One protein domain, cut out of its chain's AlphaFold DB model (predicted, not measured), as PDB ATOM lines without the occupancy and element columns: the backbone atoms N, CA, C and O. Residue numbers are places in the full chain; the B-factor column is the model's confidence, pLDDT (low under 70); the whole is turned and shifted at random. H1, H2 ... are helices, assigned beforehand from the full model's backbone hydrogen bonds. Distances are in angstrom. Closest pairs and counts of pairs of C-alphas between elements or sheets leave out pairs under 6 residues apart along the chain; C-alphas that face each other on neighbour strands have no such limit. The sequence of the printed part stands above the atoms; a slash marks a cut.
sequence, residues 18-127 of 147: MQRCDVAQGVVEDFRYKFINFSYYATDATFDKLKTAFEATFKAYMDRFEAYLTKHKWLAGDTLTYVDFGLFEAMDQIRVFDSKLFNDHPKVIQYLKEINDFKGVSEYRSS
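What this domain is: This is residues 18 to 127 of the 147 residues of the protein "GST C-terminal domain-containing protein" of Ciona savignyi (UniProt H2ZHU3). A long helical hairpin of H1 and H2, spread apart toward the end away from its turn, has a third helix, H3, over its open side, packed along H1. H5 makes a corner with the end of H2, residues 62 to 69, on that same side, the short H4 sits by H2, and H6 follows H5 at the far end of the printed part, where residues 117 to 123, of which 119 to 123 belong to H6, stick out. The printed part has 110 residues with six named helices, H1 to H6 in chain order, and no named strand; the class is all helix. It is compact, with a radius of gyration of the C-alphas of 14.5 A and spans of 44 by 35 by 23 A.

How they stand to each other: Start at the longest helix, H1, residues 18 to 41. It touches H2, residues 47 to 69, at a shallow tilt of 16 degrees, opposite ways, and the two form a hairpin; H1 touches H2 with residues 31 to 38 alone, and the closest C-alphas, of Phe 38 and Leu 50, are 6.3 A apart. Look next at H3, residues 82 to 97, which touches H1 at a shallow tilt of 24 degrees, the same way, with the C-alphas of Arg 32 and Ala 90 closest at 5.7 A. H2 and H3 are apart. H2 is the hub, touching three helices. H5, residues 106 to 116, touches residues 62 to 69 of H2, about perpendicular at 87 degrees, with the C-alphas of Glu 66 and Val 108 closest at 5.6 A. H5 and H3 only just touch, with 3 pairs of C-alphas within 8 A, the closest those of Phe 88 and Leu 112 at 6.0 A; their tilt of 71 degrees is only just about perpendicular. H4, residues 99 to 102, only just touches H2, with 3 pairs of C-alphas within 8 A, the closest those of Glu 55 and Leu 101 at 7.6 A. H6, residues 119 to 126, is close to H5 but not clearly touching it, the C-alphas of Asn 116 and Ser 122 being closest at 5.9 A. In H3, H5 and H6 every O i to N i+4 pair is within hydrogen-bond range, in H1 19 of 20 and in H2 18 of 19; H4 is too short for such a pair.

Where its parts are: Find C-alpha 18 at (14.404, -29.583, -18.125); from there H1 runs 34.2 A to C-alpha 41. H2 runs 31.1 A, from C-alpha 47 at (24.755, -66.260, -13.239), and H3 23.5 A. H5 spans 15.1 A, and H6 ends at C-alpha 126, at (22.530, -43.815, 10.246).

The domain as a whole: The two C-alphas farthest apart, of Ala 45 and Asp 78, are 44.9 A apart. The printed part has no cut. The link from H2 to H3, residues 70 to 81, is long; the other four are tight. The mean pLDDT of the printed part is 95.5, and no printed residue is under 70.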
ATOM      1  N   MET A  18      15.501 -28.642 -17.879       95.31
ATOM      2  CA  MET A  18      14.404 -29.583 -18.125       95.31
ATOM      3  C   MET A  18      14.795 -30.616 -19.175       95.31
ATOM      4  O   MET A  18      14.677 -31.813 -18.915       95.31
ATOM      5  N   GLN A  19      15.346 -30.178 -20.307       96.25
ATOM      6  CA  GLN A  19      15.802 -31.073 -21.371       96.25
ATOM      7  C   GLN A  19      16.870 -32.049 -20.867       96.25
ATOM      8  O   GLN A  19      16.778 -33.255 -21.107       96.25
ATOM      9  N   ARG A  20      17.860 -31.555 -20.111       95.75
ATOM     10  CA  ARG A  20      18.890 -32.404 -19.488       95.75
ATOM     11  C   ARG A  20      18.279 -33.393 -18.499       95.75
ATOM     12  O   ARG A  20      18.618 -34.571 -18.537       95.75
ATOM     13  N   CYS A  21      17.370 -32.928 -17.647       95.75
ATOM     14  CA  CYS A  21      16.692 -33.740 -16.642       95.75
ATOM     15  C   CYS A  21      15.850 -34.858 -17.279       95.75
ATOM     16  O   CYS A  21      15.885 -35.988 -16.794       95.75
ATOM     17  N   ASP A  22      15.125 -34.581 -18.363       95.69
ATOM     18  CA  ASP A  22      14.300 -35.578 -19.052       95.69
ATOM     19  C   ASP A  22      15.156 -36.644 -19.751       95.69
ATOM     20  O   ASP A  22      14.886 -37.841 -19.612       95.69
ATOM     21  N   VAL A  23      16.243 -36.240 -20.420       96.12
ATOM     22  CA  VAL A  23      17.213 -37.185 -21.002       96.12
ATOM     23  C   VAL A  23      17.874 -38.023 -19.908       96.12
ATOM     24  O   VAL A  23      17.932 -39.249 -20.014       96.12
ATOM     25  N   ALA A  24      18.344 -37.380 -18.837       96.31
ATOM     26  CA  ALA A  24      18.977 -38.064 -17.719       96.31
ATOM     27  C   ALA A  24      18.022 -39.065 -17.065       96.31
ATOM     28  O   ALA A  24      18.436 -40.180 -16.767       96.31
ATOM     29  N   GLN A  25      16.744 -38.714 -16.895       96.06
ATOM     30  CA  GLN A  25      15.757 -39.629 -16.334       96.06
ATOM     31  C   GLN A  25      15.648 -40.912 -17.166       96.06
ATOM     32  O   GLN A  25      15.725 -41.998 -16.594       96.06
ATOM     33  N   GLY A  26      15.529 -40.800 -18.492       96.94
ATOM     34  CA  GLY A  26      15.468 -41.971 -19.373       96.94
ATOM     35  C   GLY A  26      16.725 -42.841 -19.278       96.94
ATOM     36  O   GLY A  26      16.634 -44.053 -19.102       96.94
ATOM     37  N   VAL A  27      17.910 -42.219 -19.297       96.38
ATOM     38  CA  VAL A  27      19.193 -42.937 -19.182       96.38
ATOM     39  C   VAL A  27      19.328 -43.656 -17.837       96.38
ATOM     40  O   VAL A  27      19.798 -44.794 -17.792       96.38
ATOM     41  N   VAL A  28      18.921 -43.011 -16.740       96.94
ATOM     42  CA  VAL A  28      18.968 -43.585 -15.388       96.94
ATOM     43  C   VAL A  28      17.993 -44.753 -15.251       96.94
ATOM     44  O   VAL A  28      18.344 -45.767 -14.644       96.94
ATOM     45  N   GLU A  29      16.792 -44.642 -15.821       96.25
ATOM     46  CA  GLU A  29      15.818 -45.736 -15.845       96.25
ATOM     47  C   GLU A  29      16.360 -46.935 -16.636       96.25
ATOM     48  O   GLU A  29      16.396 -48.044 -16.100       96.25
ATOM     49  N   ASP A  30      16.884 -46.719 -17.845       96.81
ATOM     50  CA  ASP A  30      17.489 -47.778 -18.661       96.81
ATOM     51  C   ASP A  30      18.649 -48.476 -17.943       96.81
ATOM     52  O   ASP A  30      18.731 -49.708 -17.933       96.81
ATOM     53  N   PHE A  31      19.531 -47.697 -17.314       96.88
ATOM     54  CA  PHE A  31      20.645 -48.206 -16.520       96.88
ATOM     55  C   PHE A  31      20.156 -49.073 -15.352       96.88
ATOM     56  O   PHE A  31      20.610 -50.210 -15.190       96.88
ATOM     57  N   ARG A  32      19.177 -48.577 -14.585       95.50
ATOM     58  CA  ARG A  32      18.556 -49.313 -13.476       95.50
ATOM     59  C   ARG A  32      17.955 -50.635 -13.961       95.50
ATOM     60  O   ARG A  32      18.170 -51.673 -13.332       95.50
ATOM     61  N   TYR A  33      17.265 -50.631 -15.102       95.50
ATOM     62  CA  TYR A  33      16.679 -51.846 -15.671       95.50
ATOM     63  C   TYR A  33      17.718 -52.903 -16.051       95.50
ATOM     64  O   TYR A  33      17.416 -54.092 -15.951       95.50
ATOM     65  N   LYS A  34      18.948 -52.532 -16.440       95.75
ATOM     66  CA  LYS A  34      20.005 -53.528 -16.709       95.75
ATOM     67  C   LYS A  34      20.337 -54.348 -15.469       95.75
ATOM     68  O   LYS A  34      20.446 -55.570 -15.567       95.75
ATOM     69  N   PHE A  35      20.442 -53.694 -14.318       96.00
ATOM     70  CA  PHE A  35      20.742 -54.372 -13.063       96.00
ATOM     71  C   PHE A  35      19.557 -55.186 -12.531       96.00
ATOM     72  O   PHE A  35      19.735 -56.319 -12.078       96.00
ATOM     73  N   ILE A  36      18.337 -54.655 -12.659       94.81
ATOM     74  CA  ILE A  36      17.111 -55.394 -12.327       94.81
ATOM     75  C   ILE A  36      17.016 -56.665 -13.180       94.81
ATOM     76  O   ILE A  36      16.863 -57.754 -12.638       94.81
ATOM     77  N   ASN A  37      17.174 -56.565 -14.501       94.75
ATOM     78  CA  ASN A  37      17.088 -57.726 -15.391       94.75
ATOM     79  C   ASN A  37      18.131 -58.792 -15.046       94.75
ATOM     80  O   ASN A  37      17.800 -59.973 -15.008       94.75
ATOM     81  N   PHE A  38      19.369 -58.386 -14.749       95.44
ATOM     82  CA  PHE A  38      20.392 -59.300 -14.245       95.44
ATOM     83  C   PHE A  38      19.931 -60.002 -12.955       95.44
ATOM     84  O   PHE A  38      19.968 -61.226 -12.874       95.44
ATOM     85  N   SER A  39      19.417 -59.235 -11.992       94.50
ATOM     86  CA  SER A  39      18.995 -59.744 -10.681       94.50
ATOM     87  C   SER A  39      17.816 -60.719 -10.743       94.50
ATOM     88  O   SER A  39      17.712 -61.584  -9.878       94.50
ATOM     89  N   TYR A  40      16.919 -60.594 -11.728       94.69
ATOM     90  CA  TYR A  40      15.726 -61.447 -11.858       94.69
ATOM     91  C   TYR A  40      15.880 -62.601 -12.854       94.69
ATOM     92  O   TYR A  40      15.210 -63.617 -12.696       94.69
ATOM     93  N   TYR A  41      16.718 -62.462 -13.883       94.12
ATOM     94  CA  TYR A  41      16.899 -63.508 -14.899       94.12
ATOM     95  C   TYR A  41      18.083 -64.434 -14.625       94.12
ATOM     96  O   TYR A  41      18.223 -65.457 -15.300       94.12
ATOM     97  N   ALA A  42      18.934 -64.093 -13.657       93.31
ATOM     98  CA  ALA A  42      19.983 -64.989 -13.211       93.31
ATOM     99  C   ALA A  42      19.417 -66.262 -12.567       93.31
ATOM    100  O   ALA A  42      18.413 -66.248 -11.859       93.31
ATOM    101  N   THR A  43      20.098 -67.369 -12.829       93.00
ATOM    102  CA  THR A  43      19.940 -68.658 -12.153       93.00
ATOM    103  C   THR A  43      21.331 -69.211 -11.865       93.00
ATOM    104  O   THR A  43      22.304 -68.733 -12.453       93.00
ATOM    105  N   ASP A  44      21.442 -70.258 -11.044       92.06
ATOM    106  CA  ASP A  44      22.737 -70.886 -10.731       92.06
ATOM    107  C   ASP A  44      23.538 -71.249 -11.997       92.06
ATOM    108  O   ASP A  44      24.757 -71.112 -12.039       92.06
ATOM    109  N   ALA A  45      22.851 -71.661 -13.070       94.44
ATOM    110  CA  ALA A  45      23.480 -72.058 -14.330       94.44
ATOM    111  C   ALA A  45      23.872 -70.880 -15.242       94.44
ATOM    112  O   ALA A  45      24.711 -71.043 -16.129       94.44
ATOM    113  N   THR A  46      23.241 -69.710 -15.096       95.12
ATOM    114  CA  THR A  46      23.425 -68.564 -16.008       95.12
ATOM    115  C   THR A  46      24.098 -67.365 -15.355       95.12
ATOM    116  O   THR A  46      24.466 -66.430 -16.073       95.12
ATOM    117  N   PHE A  47      24.282 -67.390 -14.032       93.75
ATOM    118  CA  PHE A  47      24.755 -66.260 -13.239       93.75
ATOM    119  C   PHE A  47      26.066 -65.684 -13.767       93.75
ATOM    120  O   PHE A  47      26.097 -64.506 -14.106       93.75
ATOM    121  N   ASP A  48      27.110 -66.500 -13.929       94.56
ATOM    122  CA  ASP A  48      28.428 -66.015 -14.364       94.56
ATOM    123  C   ASP A  48      28.368 -65.351 -15.744       94.56
ATOM    124  O   ASP A  48      28.887 -64.253 -15.948       94.56
ATOM    125  N   LYS A  49      27.646 -65.968 -16.686       95.88
ATOM    126  CA  LYS A  49      27.467 -65.423 -18.038       95.88
ATOM    127  C   LYS A  49      26.727 -64.085 -18.014       95.88
ATOM    128  O   LYS A  49      27.124 -63.146 -18.707       95.88
ATOM    129  N   LEU A  50      25.631 -64.001 -17.259       95.69
ATOM    130  CA  LEU A  50      24.834 -62.778 -17.156       95.69
ATOM    131  C   LEU A  50      25.571 -61.690 -16.376       95.69
ATOM    132  O   LEU A  50      25.447 -60.521 -16.735       95.69
ATOM    133  N   LYS A  51      26.380 -62.067 -15.381       95.38
ATOM    134  CA  LYS A  51      27.242 -61.160 -14.627       95.38
ATOM    135  C   LYS A  51      28.260 -60.512 -15.556       95.38
ATOM    136  O   LYS A  51      28.286 -59.292 -15.639       95.38
ATOM    137  N   THR A  52      29.011 -61.292 -16.336       95.81
ATOM    138  CA  THR A  52      29.979 -60.739 -17.299       95.81
ATOM    139  C   THR A  52      29.311 -59.816 -18.328       95.81
ATOM    140  O   THR A  52      29.833 -58.747 -18.643       95.81
ATOM    141  N   ALA A  53      28.129 -60.186 -18.838       95.56
ATOM    142  CA  ALA A  53      27.378 -59.335 -19.766       95.56
ATOM    143  C   ALA A  53      26.892 -58.027 -19.110       95.56
ATOM    144  O   ALA A  53      26.926 -56.958 -19.734       95.56
ATOM    145  N   PHE A  54      26.450 -58.106 -17.852       96.25
ATOM    146  CA  PHE A  54      26.073 -56.948 -17.055       96.25
ATOM    147  C   PHE A  54      27.275 -56.039 -16.797       96.25
ATOM    148  O   PHE A  54      27.170 -54.851 -17.072       96.25
ATOM    149  N   GLU A  55      28.418 -56.570 -16.362       95.81
ATOM    150  CA  GLU A  55      29.640 -55.799 -16.087       95.81
ATOM    151  C   GLU A  55      30.134 -55.040 -17.323       95.81
ATOM    152  O   GLU A  55      30.457 -53.855 -17.234       95.81
ATOM    153  N   ALA A  56      30.116 -55.678 -18.499       95.81
ATOM    154  CA  ALA A  56      30.472 -55.017 -19.755       95.81
ATOM    155  C   ALA A  56      29.521 -53.850 -20.079       95.81
ATOM    156  O   ALA A  56      29.956 -52.764 -20.468       95.81
ATOM    157  N   THR A  57      28.216 -54.059 -19.879       95.38
ATOM    158  CA  THR A  57      27.198 -53.018 -20.083       95.38
ATOM    159  C   THR A  57      27.353 -51.894 -19.059       95.38
ATOM    160  O   THR A  57      27.340 -50.720 -19.425       95.38
ATOM    161  N   PHE A  58      27.537 -52.242 -17.787       96.25
ATOM    162  CA  PHE A  58      27.743 -51.322 -16.677       96.25
ATOM    163  C   PHE A  58      28.951 -50.427 -16.941       96.25
ATOM    164  O   PHE A  58      28.815 -49.207 -16.876       96.25
ATOM    165  N   LYS A  59      30.087 -51.004 -17.350       95.94
ATOM    166  CA  LYS A  59      31.286 -50.235 -17.692       95.94
ATOM    167  C   LYS A  59      30.996 -49.181 -18.766       95.94
ATOM    168  O   LYS A  59      31.387 -48.030 -18.609       95.94
ATOM    169  N   ALA A  60      30.259 -49.537 -19.820       96.44
ATOM    170  CA  ALA A  60      29.910 -48.591 -20.879       96.44
ATOM    171  C   ALA A  60      29.032 -47.423 -20.382       96.44
ATOM    172  O   ALA A  60      29.183 -46.298 -20.863       96.44
ATOM    173  N   TYR A  61      28.126 -47.659 -19.425       96.81
ATOM    174  CA  TYR A  61      27.370 -46.582 -18.772       96.81
ATOM    175  C   TYR A  61      28.261 -45.732 -17.867       96.81
ATOM    176  O   TYR A  61      28.184 -44.507 -17.919       96.81
ATOM    177  N   MET A  62      29.129 -46.362 -17.077       96.62
ATOM    178  CA  MET A  62      30.035 -45.668 -16.165       96.62
ATOM    179  C   MET A  62      31.007 -44.751 -16.901       96.62
ATOM    180  O   MET A  62      31.167 -43.606 -16.495       96.62
ATOM    181  N   ASP A  63      31.568 -45.193 -18.029       96.75
ATOM    182  CA  ASP A  63      32.443 -44.362 -18.863       96.75
ATOM    183  C   ASP A  63      31.703 -43.098 -19.362       96.75
ATOM    184  O   ASP A  63      32.272 -42.005 -19.415       96.75
ATOM    185  N   ARG A  64      30.402 -43.213 -19.678       96.81
ATOM    186  CA  ARG A  64      29.558 -42.073 -20.083       96.81
ATOM    187  C   ARG A  64      29.236 -41.149 -18.910       96.81
ATOM    188  O   ARG A  64      29.315 -39.932 -19.074       96.81
ATOM    189  N   PHE A  65      28.884 -41.703 -17.749       96.94
ATOM    190  CA  PHE A  65      28.621 -40.913 -16.546       96.94
ATOM    191  C   PHE A  65      29.874 -40.172 -16.080       96.94
ATOM    192  O   PHE A  65      29.791 -38.983 -15.798       96.94
ATOM    193  N   GLU A  66      31.036 -40.820 -16.081       97.19
ATOM    194  CA  GLU A  66      32.323 -40.213 -15.729       97.19
ATOM    195  C   GLU A  66      32.656 -39.031 -16.648       97.19
ATOM    196  O   GLU A  66      32.958 -37.928 -16.182       97.19
ATOM    197  N   ALA A  67      32.523 -39.220 -17.965       97.12
ATOM    198  CA  ALA A  67      32.745 -38.156 -18.940       97.12
ATOM    199  C   ALA A  67      31.760 -36.984 -18.774       97.12
ATOM    200  O   ALA A  67      32.141 -35.825 -18.972       97.12
ATOM    201  N   TYR A  68      30.507 -37.268 -18.407       96.38
ATOM    202  CA  TYR A  68      29.484 -36.249 -18.170       96.38
ATOM    203  C   TYR A  68      29.738 -35.473 -16.870       96.38
ATOM    204  O   TYR A  68      29.801 -34.244 -16.887       96.38
ATOM    205  N   LEU A  69      29.960 -36.181 -15.759       96.38
ATOM    206  CA  LEU A  69      30.183 -35.614 -14.422       96.38
ATOM    207  C   LEU A  69      31.540 -34.907 -14.281       96.38
ATOM    208  O   LEU A  69      31.772 -34.150 -13.345       96.38
ATOM    209  N   THR A  70      32.448 -35.105 -15.236       95.88
ATOM    210  CA  THR A  70      33.656 -34.277 -15.351       95.88
ATOM    211  C   THR A  70      33.326 -32.838 -15.769       95.88
ATOM    212  O   THR A  70      34.063 -31.915 -15.427       95.88
ATOM    213  N   LYS A  71      32.233 -32.636 -16.517       95.38
ATOM    214  CA  LYS A  71      31.826 -31.337 -17.080       95.38
ATOM    215  C   LYS A  71      30.669 -30.684 -16.330       95.38
ATOM    216  O   LYS A  71      30.486 -29.477 -16.440       95.38
ATOM    217  N   HIS A  72      29.883 -31.479 -15.613       94.88
ATOM    218  CA  HIS A  72      28.670 -31.049 -14.929       94.88
ATOM    219  C   HIS A  72      28.665 -31.559 -13.497       94.88
ATOM    220  O   HIS A  72      29.101 -32.679 -13.239       94.88
ATOM    221  N   LYS A  73      28.158 -30.748 -12.570       95.12
ATOM    222  CA  LYS A  73      28.102 -31.130 -11.158       95.12
ATOM    223  C   LYS A  73      27.028 -32.190 -10.890       95.12
ATOM    224  O   LYS A  73      27.262 -33.130 -10.137       95.12
ATOM    225  N   TRP A  74      25.872 -32.034 -11.525       97.12
ATOM    226  CA  TRP A  74      24.685 -32.876 -11.396       97.12
ATOM    227  C   TRP A  74      24.156 -33.277 -12.775       97.12
ATOM    228  O   TRP A  74      24.584 -32.756 -13.809       97.12
ATOM    229  N   LEU A  75      23.190 -34.191 -12.812       96.25
ATOM    230  CA  LEU A  75      22.629 -34.694 -14.071       96.25
ATOM    231  C   LEU A  75      21.842 -33.640 -14.864       96.25
ATOM    232  O   LEU A  75      21.742 -33.744 -16.084       96.25
ATOM    233  N   ALA A  76      21.322 -32.609 -14.195       95.25
ATOM    234  CA  ALA A  76      20.684 -31.465 -14.843       95.25
ATOM    235  C   ALA A  76      21.649 -30.282 -15.074       95.25
ATOM    236  O   ALA A  76      21.198 -29.170 -15.329       95.25
ATOM    237  N   GLY A  77      22.969 -30.493 -15.006       92.00
ATOM    238  CA  GLY A  77      23.969 -29.427 -15.098       92.00
ATOM    239  C   GLY A  77      24.469 -29.009 -13.716       92.00
ATOM    240  O   GLY A  77      25.145 -29.791 -13.051       92.00
ATOM    241  N   ASP A  78      24.147 -27.793 -13.280       91.56
ATOM    242  CA  ASP A  78      24.580 -27.262 -11.974       91.56
ATOM    243  C   ASP A  78      23.501 -27.355 -10.886       91.56
ATOM    244  O   ASP A  78      23.777 -27.135  -9.703       91.56
ATOM    245  N   THR A  79      22.292 -27.766 -11.267       93.94
ATOM    246  CA  THR A  79      21.142 -27.912 -10.372       93.94
ATOM    247  C   THR A  79      20.961 -29.367  -9.950       93.94
ATOM    248  O   THR A  79      20.837 -30.261 -10.787       93.94
ATOM    249  N   LEU A  80      20.922 -29.603  -8.636       96.00
ATOM    250  CA  LEU A  80      20.592 -30.906  -8.058       96.00
ATOM    251  C   LEU A  80      19.097 -31.184  -8.246       96.00
ATOM    252  O   LEU A  80      18.254 -30.368  -7.867       96.00
ATOM    253  N   THR A  81      18.755 -32.356  -8.773       96.69
ATOM    254  CA  THR A  81      17.362 -32.726  -9.053       96.69
ATOM    255  C   THR A  81      16.997 -34.091  -8.488       96.69
ATOM    256  O   THR A  81      17.832 -34.861  -8.020       96.69
ATOM    257  N   TYR A  82      15.712 -34.436  -8.560       95.62
ATOM    258  CA  TYR A  82      15.234 -35.769  -8.193       95.62
ATOM    259  C   TYR A  82      15.879 -36.911  -9.003       95.62
ATOM    260  O   TYR A  82      15.875 -38.049  -8.532       95.62
ATOM    261  N   VAL A  83      16.396 -36.644 -10.210       96.94
ATOM    262  CA  VAL A  83      17.030 -37.669 -11.057       96.94
ATOM    263  C   VAL A  83      18.366 -38.110 -10.464       96.94
ATOM    264  O   VAL A  83      18.691 -39.294 -10.523       96.94
ATOM    265  N   ASP A  84      19.084 -37.195  -9.806       97.62
ATOM    266  CA  ASP A  84      20.352 -37.489  -9.137       97.62
ATOM    267  C   ASP A  84      20.186 -38.526  -8.023       97.62
ATOM    268  O   ASP A  84      20.944 -39.490  -7.934       97.62
ATOM    269  N   PHE A  85      19.118 -38.404  -7.231       96.25
ATOM    270  CA  PHE A  85      18.765 -39.406  -6.223       96.25
ATOM    271  C   PHE A  85      18.388 -40.755  -6.849       96.25
ATOM    272  O   PHE A  85      18.686 -41.805  -6.279       96.25
ATOM    273  N   GLY A  86      17.772 -40.741  -8.035       96.12
ATOM    274  CA  GLY A  86      17.465 -41.952  -8.794       96.12
ATOM    275  C   GLY A  86      18.717 -42.695  -9.269       96.12
ATOM    276  O   GLY A  86      18.753 -43.927  -9.206       96.12
ATOM    277  N   LEU A  87      19.746 -41.965  -9.711       97.31
ATOM    278  CA  LEU A  87      21.034 -42.554 -10.077       97.31
ATOM    279  C   LEU A  87      21.811 -43.012  -8.843       97.31
ATOM    280  O   LEU A  87      22.340 -44.122  -8.842       97.31
ATOM    281  N   PHE A  88      21.828 -42.191  -7.789       97.12
ATOM    282  CA  PHE A  88      22.455 -42.522  -6.511       97.12
ATOM    283  C   PHE A  88      21.935 -43.849  -5.957       97.12
ATOM    284  O   PHE A  88      22.732 -44.730  -5.658       97.12
ATOM    285  N   GLU A  89      20.613 -44.027  -5.898       94.81
ATOM    286  CA  GLU A  89      19.993 -45.277  -5.449       94.81
ATOM    287  C   GLU A  89      20.422 -46.471  -6.316       94.81
ATOM    288  O   GLU A  89      20.828 -47.503  -5.785       94.81
ATOM    289  N   ALA A  90      20.372 -46.338  -7.647       95.94
ATOM    290  CA  ALA A  90      20.737 -47.429  -8.552       95.94
ATOM    291  C   ALA A  90      22.216 -47.829  -8.404       95.94
ATOM    292  O   ALA A  90      22.545 -49.014  -8.366       95.94
ATOM    293  N   MET A  91      23.115 -46.851  -8.286       96.19
ATOM    294  CA  MET A  91      24.540 -47.107  -8.080       96.19
ATOM    295  C   MET A  91      24.836 -47.670  -6.686       96.19
ATOM    296  O   MET A  91      25.703 -48.531  -6.565       96.19
ATOM    297  N   ASP A  92      24.123 -47.233  -5.647       94.12
ATOM    298  CA  ASP A  92      24.271 -47.755  -4.284       94.12
ATOM    299  C   ASP A  92      23.901 -49.244  -4.214       94.12
ATOM    300  O   ASP A  92      24.652 -50.042  -3.658       94.12
ATOM    301  N   GLN A  93      22.820 -49.652  -4.887       94.19
ATOM    302  CA  GLN A  93      22.449 -51.067  -5.014       94.19
ATOM    303  C   GLN A  93      23.537 -51.889  -5.724       94.19
ATOM    304  O   GLN A  93      23.883 -52.981  -5.274       94.19
ATOM    305  N   ILE A  94      24.130 -51.358  -6.798       95.38
ATOM    306  CA  ILE A  94      25.207 -52.049  -7.528       95.38
ATOM    307  C   ILE A  94      26.506 -52.085  -6.708       95.38
ATOM    308  O   ILE A  94      27.249 -53.057  -6.792       95.38
ATOM    309  N   ARG A  95      26.776 -51.089  -5.852       94.31
ATOM    310  CA  ARG A  95      27.911 -51.130  -4.910       94.31
ATOM    311  C   ARG A  95      27.777 -52.241  -3.876       94.31
ATOM    312  O   ARG A  95      28.792 -52.805  -3.477       94.31
ATOM    313  N   VAL A  96      26.551 -52.544  -3.443       94.12
ATOM    314  CA  VAL A  96      26.277 -53.693  -2.564       94.12
ATOM    315  C   VAL A  96      26.524 -55.012  -3.303       94.12
ATOM    316  O   VAL A  96      26.989 -55.966  -2.688       94.12
ATOM    317  N   PHE A  97      26.261 -55.064  -4.613       93.75
ATOM    318  CA  PHE A  97      26.574 -56.223  -5.453       93.75
ATOM    319  C   PHE A  97      28.077 -56.422  -5.656       93.75
ATOM    320  O   PHE A  97      28.608 -57.481  -5.331       93.75
ATOM    321  N   ASP A  98      28.757 -55.415  -6.200       93.56
ATOM    322  CA  ASP A  98      30.200 -55.435  -6.402       93.56
ATOM    323  C   ASP A  98      30.756 -54.007  -6.417       93.56
ATOM    324  O   ASP A  98      30.656 -53.261  -7.395       93.56
ATOM    325  N   SER A  99      31.375 -53.617  -5.304       93.75
ATOM    326  CA  SER A  99      31.962 -52.288  -5.142       93.75
ATOM    327  C   SER A  99      33.183 -52.050  -6.032       93.75
ATOM    328  O   SER A  99      33.497 -50.895  -6.324       93.75
ATOM    329  N   LYS A 100      33.854 -53.109  -6.512       93.81
ATOM    330  CA  LYS A 100      35.086 -52.990  -7.311       93.81
ATOM    331  C   LYS A 100      34.823 -52.429  -8.702       93.81
ATOM    332  O   LYS A 100      35.727 -51.841  -9.288       93.81
ATOM    333  N   LEU A 101      33.591 -52.551  -9.199       93.38
ATOM    334  CA  LEU A 101      33.187 -52.044 -10.512       93.38
ATOM    335  C   LEU A 101      33.329 -50.520 -10.648       93.38
ATOM    336  O   LEU A 101      33.346 -50.007 -11.761       93.38
ATOM    337  N   PHE A 102      33.429 -49.794  -9.532       94.44
ATOM    338  CA  PHE A 102      33.498 -48.332  -9.508       94.44
ATOM    339  C   PHE A 102      34.930 -47.782  -9.482       94.44
ATOM    340  O   PHE A 102      35.099 -46.575  -9.630       94.44
ATOM    341  N   ASN A 103      35.948 -48.625  -9.268       91.75
ATOM    342  CA  ASN A 103      37.315 -48.181  -8.961       91.75
ATOM    343  C   ASN A 103      37.946 -47.297 -10.051       91.75
ATOM    344  O   ASN A 103      38.786 -46.458  -9.731       91.75
ATOM    345  N   ASP A 104      37.511 -47.447 -11.302       93.62
ATOM    346  CA  ASP A 104      38.048 -46.718 -12.455       93.62
ATOM    347  C   ASP A 104      37.311 -45.393 -12.745       93.62
ATOM    348  O   ASP A 104      37.652 -44.692 -13.698       93.62
ATOM    349  N   HIS A 105      36.308 -45.023 -11.934       96.00
ATOM    350  CA  HIS A 105      35.416 -43.877 -12.180       96.00
ATOM    351  C   HIS A 105      35.405 -42.895 -10.995       96.00
ATOM    352  O   HIS A 105      34.427 -42.818 -10.238       96.00
ATOM    353  N   PRO A 106      36.507 -42.150 -10.772       96.19
ATOM    354  CA  PRO A 106      36.660 -41.282  -9.608       96.19
ATOM    355  C   PRO A 106      35.627 -40.149  -9.542       96.19
ATOM    356  O   PRO A 106      35.216 -39.790  -8.434       96.19
ATOM    357  N   LYS A 107      35.167 -39.591 -10.671       96.69
ATOM    358  CA  LYS A 107      34.119 -38.554 -10.664       96.69
ATOM    359  C   LYS A 107      32.768 -39.117 -10.282       96.69
ATOM    360  O   LYS A 107      32.072 -38.491  -9.484       96.69
ATOM    361  N   VAL A 108      32.424 -40.313 -10.751       96.69
ATOM    362  CA  VAL A 108      31.223 -41.010 -10.276       96.69
ATOM    363  C   VAL A 108      31.330 -41.314  -8.778       96.69
ATOM    364  O   VAL A 108      30.374 -41.094  -8.032       96.69
ATOM    365  N   ILE A 109      32.491 -41.772  -8.295       96.00
ATOM    366  CA  ILE A 109      32.696 -42.015  -6.859       96.00
ATOM    367  C   ILE A 109      32.494 -40.731  -6.050       96.00
ATOM    368  O   ILE A 109      31.787 -40.766  -5.039       96.00
ATOM    369  N   GLN A 110      33.090 -39.624  -6.495       96.50
ATOM    370  CA  GLN A 110      32.953 -38.316  -5.860       96.50
ATOM    371  C   GLN A 110      31.487 -37.871  -5.828       96.50
ATOM    372  O   GLN A 110      30.988 -37.522  -4.762       96.50
ATOM    373  N   TYR A 111      30.785 -37.951  -6.959       97.31
ATOM    374  CA  TYR A 111      29.365 -37.618  -7.080       97.31
ATOM    375  C   TYR A 111      28.502 -38.375  -6.061       97.31
ATOM    376  O   TYR A 111      27.720 -37.779  -5.319       97.31
ATOM    377  N   LEU A 112      28.695 -39.693  -5.955       96.12
ATOM    378  CA  LEU A 112      27.959 -40.520  -4.995       96.12
ATOM    379  C   LEU A 112      28.306 -40.162  -3.546       96.12
ATOM    380  O   LEU A 112      27.433 -40.182  -2.679       96.12
ATOM    381  N   LYS A 113      29.573 -39.831  -3.275       96.12
ATOM    382  CA  LYS A 113      30.007 -39.382  -1.950       96.12
ATOM    383  C   LYS A 113      29.339 -38.060  -1.568       96.12
ATOM    384  O   LYS A 113      28.835 -37.954  -0.459       96.12
ATOM    385  N   GLU A 114      29.284 -37.090  -2.479       96.75
ATOM    386  CA  GLU A 114      28.652 -35.790  -2.219       96.75
ATOM    387  C   GLU A 114      27.170 -35.934  -1.844       96.75
ATOM    388  O   GLU A 114      26.733 -35.327  -0.868       96.75
ATOM    389  N   ILE A 115      26.413 -36.791  -2.543       96.31
ATOM    390  CA  ILE A 115      25.003 -37.056  -2.204       96.31
ATOM    391  C   ILE A 115      24.879 -37.769  -0.853       96.31
ATOM    392  O   ILE A 115      24.009 -37.430  -0.049       96.31
ATOM    393  N   ASN A 116      25.750 -38.743  -0.579       94.75
ATOM    394  CA  ASN A 116      25.752 -39.467   0.693       94.75
ATOM    395  C   ASN A 116      26.055 -38.553   1.893       94.75
ATOM    396  O   ASN A 116      25.521 -38.771   2.980       94.75
ATOM    397  N   ASP A 117      26.886 -37.530   1.689       96.69
ATOM    398  CA  ASP A 117      27.306 -36.588   2.727       96.69
ATOM    399  C   ASP A 117      26.262 -35.489   2.997       96.69
ATOM    400  O   ASP A 117      26.397 -34.723   3.956       96.69
ATOM    401  N   PHE A 118      25.183 -35.403   2.207       95.88
ATOM    402  CA  PHE A 118      24.068 -34.521   2.539       95.88
ATOM    403  C   PHE A 118      23.491 -34.897   3.899       95.88
ATOM    404  O   PHE A 118      23.104 -36.040   4.121       95.88
ATOM    405  N   LYS A 119      23.363 -33.906   4.791       94.69
ATOM    406  CA  LYS A 119      22.904 -34.098   6.175       94.69
ATOM    407  C   LYS A 119      21.679 -35.014   6.275       94.69
ATOM    408  O   LYS A 119      21.716 -35.990   7.008       94.69
ATOM    409  N   GLY A 120      20.634 -34.751   5.485       93.44
ATOM    410  CA  GLY A 120      19.412 -35.564   5.507       93.44
ATOM    411  C   GLY A 120      19.600 -37.002   5.007       93.44
ATOM    412  O   GLY A 120      18.922 -37.904   5.493       93.44
ATOM    413  N   VAL A 121      20.527 -37.233   4.072       94.25
ATOM    414  CA  VAL A 121      20.868 -38.576   3.573       94.25
ATOM    415  C   VAL A 121      21.700 -39.323   4.611       94.25
ATOM    416  O   VAL A 121      21.355 -40.447   4.967       94.25
ATOM    417  N   SER A 122      22.745 -38.687   5.145       94.06
ATOM    418  CA  SER A 122      23.611 -39.258   6.179       94.06
ATOM    419  C   SER A 122      22.824 -39.617   7.446       94.06
ATOM    420  O   SER A 122      22.876 -40.762   7.892       94.06
ATOM    421  N   GLU A 123      21.999 -38.699   7.965       96.31
ATOM    422  CA  GLU A 123      21.136 -38.945   9.130       96.31
ATOM    423  C   GLU A 123      20.146 -40.087   8.881       96.31
ATOM    424  O   GLU A 123      19.936 -40.930   9.753       96.31
ATOM    425  N   TYR A 124      19.548 -40.146   7.684       95.38
ATOM    426  CA  TYR A 124      18.662 -41.249   7.326       95.38
ATOM    427  C   TYR A 124      19.410 -42.582   7.319       95.38
ATOM    428  O   TYR A 124      18.944 -43.522   7.962       95.38
ATOM    429  N   ARG A 125      20.576 -42.654   6.662       93.50
ATOM    430  CA  ARG A 125      21.393 -43.875   6.559       93.50
ATOM    431  C   ARG A 125      21.940 -44.359   7.904       93.50
ATOM    432  O   ARG A 125      22.143 -45.558   8.063       93.50
ATOM    433  N   SER A 126      22.142 -43.464   8.871       94.25
ATOM    434  CA  SER A 126      22.530 -43.815  10.246       94.25
ATOM    435  C   SER A 126      21.353 -44.183  11.159       94.25
ATOM    436  O   SER A 126      21.583 -44.629  12.283       94.25
ATOM    437  N   SER A 127      20.106 -43.992  10.720       95.81
ATOM    438  CA  SER A 127      18.916 -44.313  11.518       95.81
ATOM    439  C   SER A 127      18.508 -45.786  11.410       95.81
ATOM    440  O   SER A 127      18.799 -46.469  10.431       95.81
TER     441      SER A 127